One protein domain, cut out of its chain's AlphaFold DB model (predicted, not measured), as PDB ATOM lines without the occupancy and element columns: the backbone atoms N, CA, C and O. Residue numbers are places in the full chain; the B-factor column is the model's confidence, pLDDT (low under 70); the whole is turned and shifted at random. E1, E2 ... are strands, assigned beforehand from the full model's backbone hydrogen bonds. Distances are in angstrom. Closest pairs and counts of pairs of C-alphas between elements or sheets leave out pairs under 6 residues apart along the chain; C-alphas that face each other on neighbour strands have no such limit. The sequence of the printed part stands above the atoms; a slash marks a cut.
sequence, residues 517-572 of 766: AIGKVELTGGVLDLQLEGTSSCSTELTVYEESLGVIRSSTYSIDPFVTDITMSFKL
ATOM      1  N   ALA A 517     106.368 120.521 138.943       94.62
ATOM      2  CA  ALA A 517     105.961 121.229 140.149       94.62
ATOM      3  C   ALA A 517     104.893 120.458 140.929       94.62
ATOM      4  O   ALA A 517     104.236 119.554 140.414       94.62
ATOM      5  N   ILE A 518     104.709 120.842 142.192       95.38
ATOM      6  CA  ILE A 518     103.558 120.410 142.981       95.38
ATOM      7  C   ILE A 518     102.371 121.294 142.594       95.38
ATOM      8  O   ILE A 518     102.329 122.463 142.977       95.38
ATOM      9  N   GLY A 519     101.402 120.733 141.871       91.44
ATOM     10  CA  GLY A 519     100.168 121.439 141.519       91.44
ATOM     11  C   GLY A 519      99.203 121.534 142.701       91.44
ATOM     12  O   GLY A 519      98.623 122.586 142.980       91.44
ATOM     13  N   LYS A 520      99.057 120.437 143.455       92.50
ATOM     14  CA  LYS A 520      98.159 120.364 144.614       92.50
ATOM     15  C   LYS A 520      98.706 119.429 145.685       92.50
ATOM     16  O   LYS A 520      99.274 118.388 145.368       92.50
ATOM     17  N   VAL A 521      98.484 119.779 146.950       95.69
ATOM     18  CA  VAL A 521      98.830 118.928 148.088       95.69
ATOM     19  C   VAL A 521      97.776 119.012 149.193       95.69
ATOM     20  O   VAL A 521      97.419 120.095 149.663       95.69
ATOM     21  N   GLU A 522      97.272 117.858 149.624       95.69
ATOM     22  CA  GLU A 522      96.238 117.752 150.653       95.69
ATOM     23  C   GLU A 522      96.583 116.684 151.690       95.69
ATOM     24  O   GLU A 522      97.022 115.590 151.366       95.69
ATOM     25  N   LEU A 523      96.343 116.993 152.962       94.25
ATOM     26  CA  LEU A 523      96.475 116.048 154.065       94.25
ATOM     27  C   LEU A 523      95.096 115.597 154.556       94.25
ATOM     28  O   LEU A 523      94.296 116.428 155.010       94.25
ATOM     29  N   THR A 524      94.857 114.285 154.546       94.00
ATOM     30  CA  THR A 524      93.634 113.653 155.055       94.00
ATOM     31  C   THR A 524      93.986 112.440 155.915       94.00
ATOM     32  O   THR A 524      94.539 111.459 155.435       94.00
ATOM     33  N   GLY A 525      93.669 112.487 157.213       88.38
ATOM     34  CA  GLY A 525      93.862 111.336 158.109       88.38
ATOM     35  C   GLY A 525      95.313 110.840 158.226       88.38
ATOM     36  O   GLY A 525      95.524 109.642 158.386       88.38
ATOM     37  N   GLY A 526      96.301 111.738 158.117       89.06
ATOM     38  CA  GLY A 526      97.731 111.390 158.134       89.06
ATOM     39  C   GLY A 526      98.279 110.879 156.795       89.06
ATOM     40  O   GLY A 526      99.435 110.476 156.728       89.06
ATOM     41  N   VAL A 527      97.465 110.886 155.737       94.00
ATOM     42  CA  VAL A 527      97.889 110.587 154.366       94.00
ATOM     43  C   VAL A 527      97.975 111.890 153.584       94.00
ATOM     44  O   VAL A 527      97.029 112.679 153.574       94.00
ATOM     45  N   LEU A 528      99.132 112.116 152.979       95.25
ATOM     46  CA  LEU A 528      99.452 113.249 152.134       95.25
ATOM     47  C   LEU A 528      99.219 112.867 150.671       95.25
ATOM     48  O   LEU A 528      99.991 112.087 150.120       95.25
ATOM     49  N   ASP A 529      98.187 113.425 150.054       96.44
ATOM     50  CA  ASP A 529      97.875 113.267 148.637       96.44
ATOM     51  C   ASP A 529      98.523 114.402 147.835       96.44
ATOM     52  O   ASP A 529      98.274 115.586 148.084       96.44
ATOM     53  N   LEU A 530      99.368 114.033 146.877       96.25
ATOM     54  CA  LEU A 530     100.169 114.934 146.060       96.25
ATOM     55  C   LEU A 530      99.770 114.806 144.588       96.25
ATOM     56  O   LEU A 530      99.785 113.705 144.037       96.25
ATOM     57  N   GLN A 531      99.471 115.933 143.945       96.56
ATOM     58  CA  GLN A 531      99.367 116.044 142.493       96.56
ATOM     59  C   GLN A 531     100.623 116.735 141.961       96.56
ATOM     60  O   GLN A 531     100.902 117.887 142.310       96.56
ATOM     61  N   LEU A 532     101.366 116.024 141.118       97.00
ATOM     62  CA  LEU A 532     102.543 116.537 140.427       97.00
ATOM     63  C   LEU A 532     102.188 116.839 138.976       97.00
ATOM     64  O   LEU A 532     101.460 116.072 138.346       97.00
ATOM     65  N   GLU A 533     102.722 117.943 138.472       96.12
ATOM     66  CA  GLU A 533     102.536 118.414 137.101       96.12
ATOM     67  C   GLU A 533     103.874 118.402 136.357       96.12
ATOM     68  O   GLU A 533     104.920 118.666 136.959       96.12
ATOM     69  N   GLY A 534     103.845 118.123 135.052       96.25
ATOM     70  CA  GLY A 534     105.029 118.154 134.186       96.25
ATOM     71  C   GLY A 534     105.769 116.817 134.082       96.25
ATOM     72  O   GLY A 534     105.146 115.755 134.016       96.25
ATOM     73  N   THR A 535     107.102 116.867 134.015       96.69
ATOM     74  CA  THR A 535     107.953 115.686 133.770       96.69
ATOM     75  C   THR A 535     109.200 115.655 134.647       96.69
ATOM     76  O   THR A 535     109.796 116.687 134.936       96.69
ATOM     77  N   SER A 536     109.633 114.449 135.015       97.00
ATOM     78  CA  SER A 536     110.860 114.181 135.762       97.00
ATOM     79  C   SER A 536     111.544 112.936 135.196       97.00
ATOM     80  O   SER A 536     110.992 111.838 135.269       97.00
ATOM     81  N   SER A 537     112.745 113.100 134.639       95.94
ATOM     82  CA  SER A 537     113.568 112.014 134.077       95.94
ATOM     83  C   SER A 537     114.242 111.154 135.154       95.94
ATOM     84  O   SER A 537     114.599 110.005 134.898       95.94
ATOM     85  N   CYS A 538     114.398 111.699 136.361       96.88
ATOM     86  CA  CYS A 538     115.039 111.051 137.499       96.88
ATOM     87  C   CYS A 538     114.148 111.086 138.749       96.88
ATOM     88  O   CYS A 538     113.097 111.734 138.773       96.88
ATOM     89  N   SER A 539     114.550 110.345 139.783       96.69
ATOM     90  CA  SER A 539     113.851 110.352 141.066       96.69
ATOM     91  C   SER A 539     114.132 111.659 141.808       96.69
ATOM     92  O   SER A 539     115.291 112.052 141.977       96.69
ATOM     93  N   THR A 540     113.065 112.299 142.278       96.88
ATOM     94  CA  THR A 540     113.112 113.523 143.095       96.88
ATOM     95  C   THR A 540     112.604 113.243 144.501       96.88
ATOM     96  O   THR A 540     112.272 112.100 144.820       96.88
ATOM     97  N   GLU A 541     112.567 114.249 145.366       95.50
ATOM     98  CA  GLU A 541     112.115 114.061 146.738       95.50
ATOM     99  C   GLU A 541     111.168 115.158 147.220       95.50
ATOM    100  O   GLU A 541     111.187 116.294 146.745       95.50
ATOM    101  N   LEU A 542     110.317 114.781 148.169       96.06
ATOM    102  CA  LEU A 542     109.433 115.664 148.905       96.06
ATOM    103  C   LEU A 542     109.870 115.696 150.364       96.06
ATOM    104  O   LEU A 542     109.863 114.667 151.036       96.06
ATOM    105  N   THR A 543     110.162 116.883 150.872       95.56
ATOM    106  CA  THR A 543     110.474 117.114 152.278       95.56
ATOM    107  C   THR A 543     109.227 117.602 153.003       95.56
ATOM    108  O   THR A 543     108.616 118.603 152.624       95.56
ATOM    109  N   VAL A 544     108.849 116.902 154.068       95.44
ATOM    110  CA  VAL A 544     107.750 117.265 154.963       95.44
ATOM    111  C   VAL A 544     108.349 117.761 156.269       95.44
ATOM    112  O   VAL A 544     109.091 117.040 156.925       95.44
ATOM    113  N   TYR A 545     108.026 118.995 156.639       94.81
ATOM    114  CA  TYR A 545     108.388 119.597 157.913       94.81
ATOM    115  C   TYR A 545     107.249 119.423 158.908       94.81
ATOM    116  O   TYR A 545     106.122 119.861 158.655       94.81
ATOM    117  N   GLU A 546     107.568 118.858 160.061       92.44
ATOM    118  CA  GLU A 546     106.674 118.682 161.199       92.44
ATOM    119  C   GLU A 546     107.244 119.392 162.422       92.44
ATOM    120  O   GLU A 546     108.402 119.808 162.438       92.44
ATOM    121  N   GLU A 547     106.417 119.583 163.445       88.12
ATOM    122  CA  GLU A 547     106.867 120.196 164.687       88.12
ATOM    123  C   GLU A 547     106.320 119.456 165.899       88.12
ATOM    124  O   GLU A 547     105.123 119.183 165.996       88.12
ATOM    125  N   SER A 548     107.212 119.178 166.847       82.56
ATOM    126  CA  SER A 548     106.888 118.601 168.147       82.56
ATOM    127  C   SER A 548     107.771 119.232 169.214       82.56
ATOM    128  O   SER A 548     108.945 119.494 168.977       82.56
ATOM    129  N   LEU A 549     107.209 119.509 170.394       77.31
ATOM    130  CA  LEU A 549     107.927 120.125 171.523       77.31
ATOM    131  C   LEU A 549     108.659 121.445 171.173       77.31
ATOM    132  O   LEU A 549     109.635 121.801 171.826       77.31
ATOM    133  N   GLY A 550     108.182 122.185 170.165       80.50
ATOM    134  CA  GLY A 550     108.817 123.422 169.686       80.50
ATOM    135  C   GLY A 550     109.997 123.211 168.727       80.50
ATOM    136  O   GLY A 550     110.641 124.183 168.340       80.50
ATOM    137  N   VAL A 551     110.281 121.961 168.350       86.12
ATOM    138  CA  VAL A 551     111.361 121.573 167.438       86.12
ATOM    139  C   VAL A 551     110.780 121.242 166.069       86.12
ATOM    140  O   VAL A 551     109.890 120.397 165.957       86.12
ATOM    141  N   ILE A 552     111.290 121.906 165.031       91.06
ATOM    142  CA  ILE A 552     110.934 121.634 163.635       91.06
ATOM    143  C   ILE A 552     111.861 120.539 163.116       91.06
ATOM    144  O   ILE A 552     113.069 120.747 163.070       91.06
ATOM    145  N   ARG A 553     111.287 119.416 162.686       88.50
ATOM    146  CA  ARG A 553     112.005 118.284 162.085       88.50
ATOM    147  C   ARG A 553     111.526 118.078 160.658       88.50
ATOM    148  O   ARG A 553     110.420 118.500 160.309       88.50
ATOM    149  N   SER A 554     112.336 117.425 159.838       90.88
ATOM    150  CA  SER A 554     111.968 117.080 158.469       90.88
ATOM    151  C   SER A 554     112.030 115.577 158.219       90.88
ATOM    152  O   SER A 554     112.757 114.830 158.872       90.88
ATOM    153  N   SER A 555     111.233 115.120 157.261       91.12
ATOM    154  CA  SER A 555     111.285 113.767 156.716       91.12
ATOM    155  C   SER A 555     111.163 113.837 155.204       91.12
ATOM    156  O   SER A 555     110.388 114.637 154.678       91.12
ATOM    157  N   THR A 556     111.925 112.999 154.511       93.12
ATOM    158  CA  THR A 556     112.029 113.032 153.054       93.12
ATOM    159  C   THR A 556     111.402 111.781 152.449       93.12
ATOM    160  O   THR A 556     111.660 110.666 152.894       93.12
ATOM    161  N   TYR A 557     110.594 111.972 151.410       94.38
ATOM    162  CA  TYR A 557     109.891 110.917 150.688       94.38
ATOM    163  C   TYR A 557     110.316 110.930 149.221       94.38
ATOM    164  O   TYR A 557     110.324 111.983 148.584       94.38
ATOM    165  N   SER A 558     110.660 109.767 148.671       95.06
ATOM    166  CA  SER A 558     111.080 109.661 147.272       95.06
ATOM    167  C   SER A 558     109.886 109.741 146.315       95.06
ATOM    168  O   SER A 558     108.815 109.197 146.582       95.06
ATOM    169  N   ILE A 559     110.096 110.418 145.191       96.62
ATOM    170  CA  ILE A 559     109.184 110.525 144.058       96.62
ATOM    171  C   ILE A 559     109.866 109.853 142.866       96.62
ATOM    172  O   ILE A 559     110.909 110.318 142.399       96.62
ATOM    173  N   ASP A 560     109.262 108.776 142.368       96.88
ATOM    174  CA  ASP A 560     109.726 108.077 141.168       96.88
ATOM    175  C   ASP A 560     109.633 108.969 139.913       96.88
ATOM    176  O   ASP A 560     108.797 109.874 139.867       96.88
ATOM    177  N   PRO A 561     110.454 108.721 138.872       97.56
ATOM    178  CA  PRO A 561     110.362 109.434 137.598       97.56
ATOM    179  C   PRO A 561     108.956 109.355 136.983       97.56
ATOM    180  O   PRO A 561     108.282 108.325 137.067       97.56
ATOM    181  N   PHE A 562     108.531 110.417 136.296       97.19
ATOM    182  CA  PHE A 562     107.217 110.499 135.652       97.19
ATOM    183  C   PHE A 562     107.265 111.320 134.361       97.19
ATOM    184  O   PHE A 562     108.053 112.250 134.220       97.19
ATOM    185  N   VAL A 563     106.410 110.966 133.400       95.81
ATOM    186  CA  VAL A 563     106.389 111.561 132.047       95.81
ATOM    187  C   VAL A 563     105.116 112.360 131.745       95.81
ATOM    188  O   VAL A 563     104.980 112.914 130.659       95.81
ATOM    189  N   THR A 564     104.178 112.399 132.689       95.06
ATOM    190  CA  THR A 564     102.943 113.190 132.650       95.06
ATOM    191  C   THR A 564     102.547 113.544 134.075       95.06
ATOM    192  O   THR A 564     103.084 112.966 135.017       95.06
ATOM    193  N   ASP A 565     101.527 114.383 134.232       96.81
ATOM    194  CA  ASP A 565     100.906 114.632 135.529       96.81
ATOM    195  C   ASP A 565     100.508 113.317 136.222       96.81
ATOM    196  O   ASP A 565      99.946 112.406 135.597       96.81
ATOM    197  N   ILE A 566     100.796 113.222 137.520       97.06
ATOM    198  CA  ILE A 566     100.501 112.047 138.348       97.06
ATOM    199  C   ILE A 566      99.871 112.447 139.680       97.06
ATOM    200  O   ILE A 566      99.970 113.584 140.143       97.06
ATOM    201  N   THR A 567      99.231 111.476 140.326       96.69
ATOM    202  CA  THR A 567      98.789 111.577 141.717       96.69
ATOM    203  C   THR A 567      99.409 110.446 142.517       96.69
ATOM    204  O   THR A 567      99.414 109.300 142.069       96.69
ATOM    205  N   MET A 568      99.914 110.765 143.702       95.75
ATOM    206  CA  MET A 568     100.497 109.795 144.620       95.75
ATOM    207  C   MET A 568     100.178 110.155 146.068       95.75
ATOM    208  O   MET A 568      99.827 111.296 146.361       95.75
ATOM    209  N   SER A 569     100.315 109.181 146.966       95.31
ATOM    210  CA  SER A 569      99.974 109.351 148.377       95.31
ATOM    211  C   SER A 569     101.105 108.858 149.272       95.31
ATOM    212  O   SER A 569     101.615 107.753 149.078       95.31
ATOM    213  N   PHE A 570     101.443 109.638 150.294       93.06
ATOM    214  CA  PHE A 570     102.417 109.275 151.321       93.06
ATOM    215  C   PHE A 570     101.718 109.152 152.665       93.06
ATOM    216  O   PHE A 570     100.952 110.026 153.061       93.06
ATOM    217  N   LYS A 571     101.980 108.075 153.401       91.06
ATOM    218  CA  LYS A 571     101.557 108.003 154.797       91.06
ATOM    219  C   LYS A 571     102.615 108.704 155.638       91.06
ATOM    220  O   LYS A 571     103.757 108.261 155.633       91.06
ATOM    221  N   LEU A 572     102.224 109.755 156.350       87.88
ATOM    222  CA  LEU A 572     103.130 110.418 157.276       87.88
ATOM    223  C   LEU A 572     103.396 109.499 158.469       87.88
ATOM    224  O   LEU A 572     102.472 108.892 159.030       87.88
TER     225      LEU A 572
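Overview. This is residues 517 to 572 of the 766 residues of the protein "Uncharacterized protein DUF4082" of Paenibacillus cellulosilyticus (UniProt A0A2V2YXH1). A three-stranded sheet, E1, E2 and E5, and a long hairpin, E3 and E4, lie partly face to face as a loose sandwich; the hairpin's tip, residues 547 to 552, sticks out. The printed part has 56 residues with five named strands, E1 to E5 along the chain, and no named helix: all strand. The sheet's order is E1 - E2 - E5, antiparallel. The whole is only just loose, close to compact, with a radius of gyration of the C-alphas of 12.5 A, spanning 40 by 22 by 15 A.

Arrangement. E2, residues 527 to 534, is the inner strand; E1, residues 517 to 524, and E5, residues 566 to 571, are edge strands. N 522 and O 529 of the hairpin E1 and E2 are within hydrogen-bond range at 2.9 A; between the neighbour strands E2 and E5, N 530 and O 568 are within hydrogen-bond range at 2.8 A. E3, residues 540 to 548, and E4, residues 551 to 559, are antiparallel at 156 degrees, with N 544 and O 555 at 2.8 A. The closest C-alphas of E4 and E5, Tyr 557 and Phe 570, are 7.7 A apart.

Along the chain. E1 begins at C-alpha 517 (105.961, 121.229, 140.149); E5 ends at C-alpha 571 (101.557, 108.003, 154.797). E3 is 26.3 A long and E4 26.0 A.

Size, cuts and confidence. The C-alphas farthest apart, Leu 549 and Val 563, are 40.4 A apart. The printed part has no cut, no link is long, and no printed residue is under 70 in pLDDT.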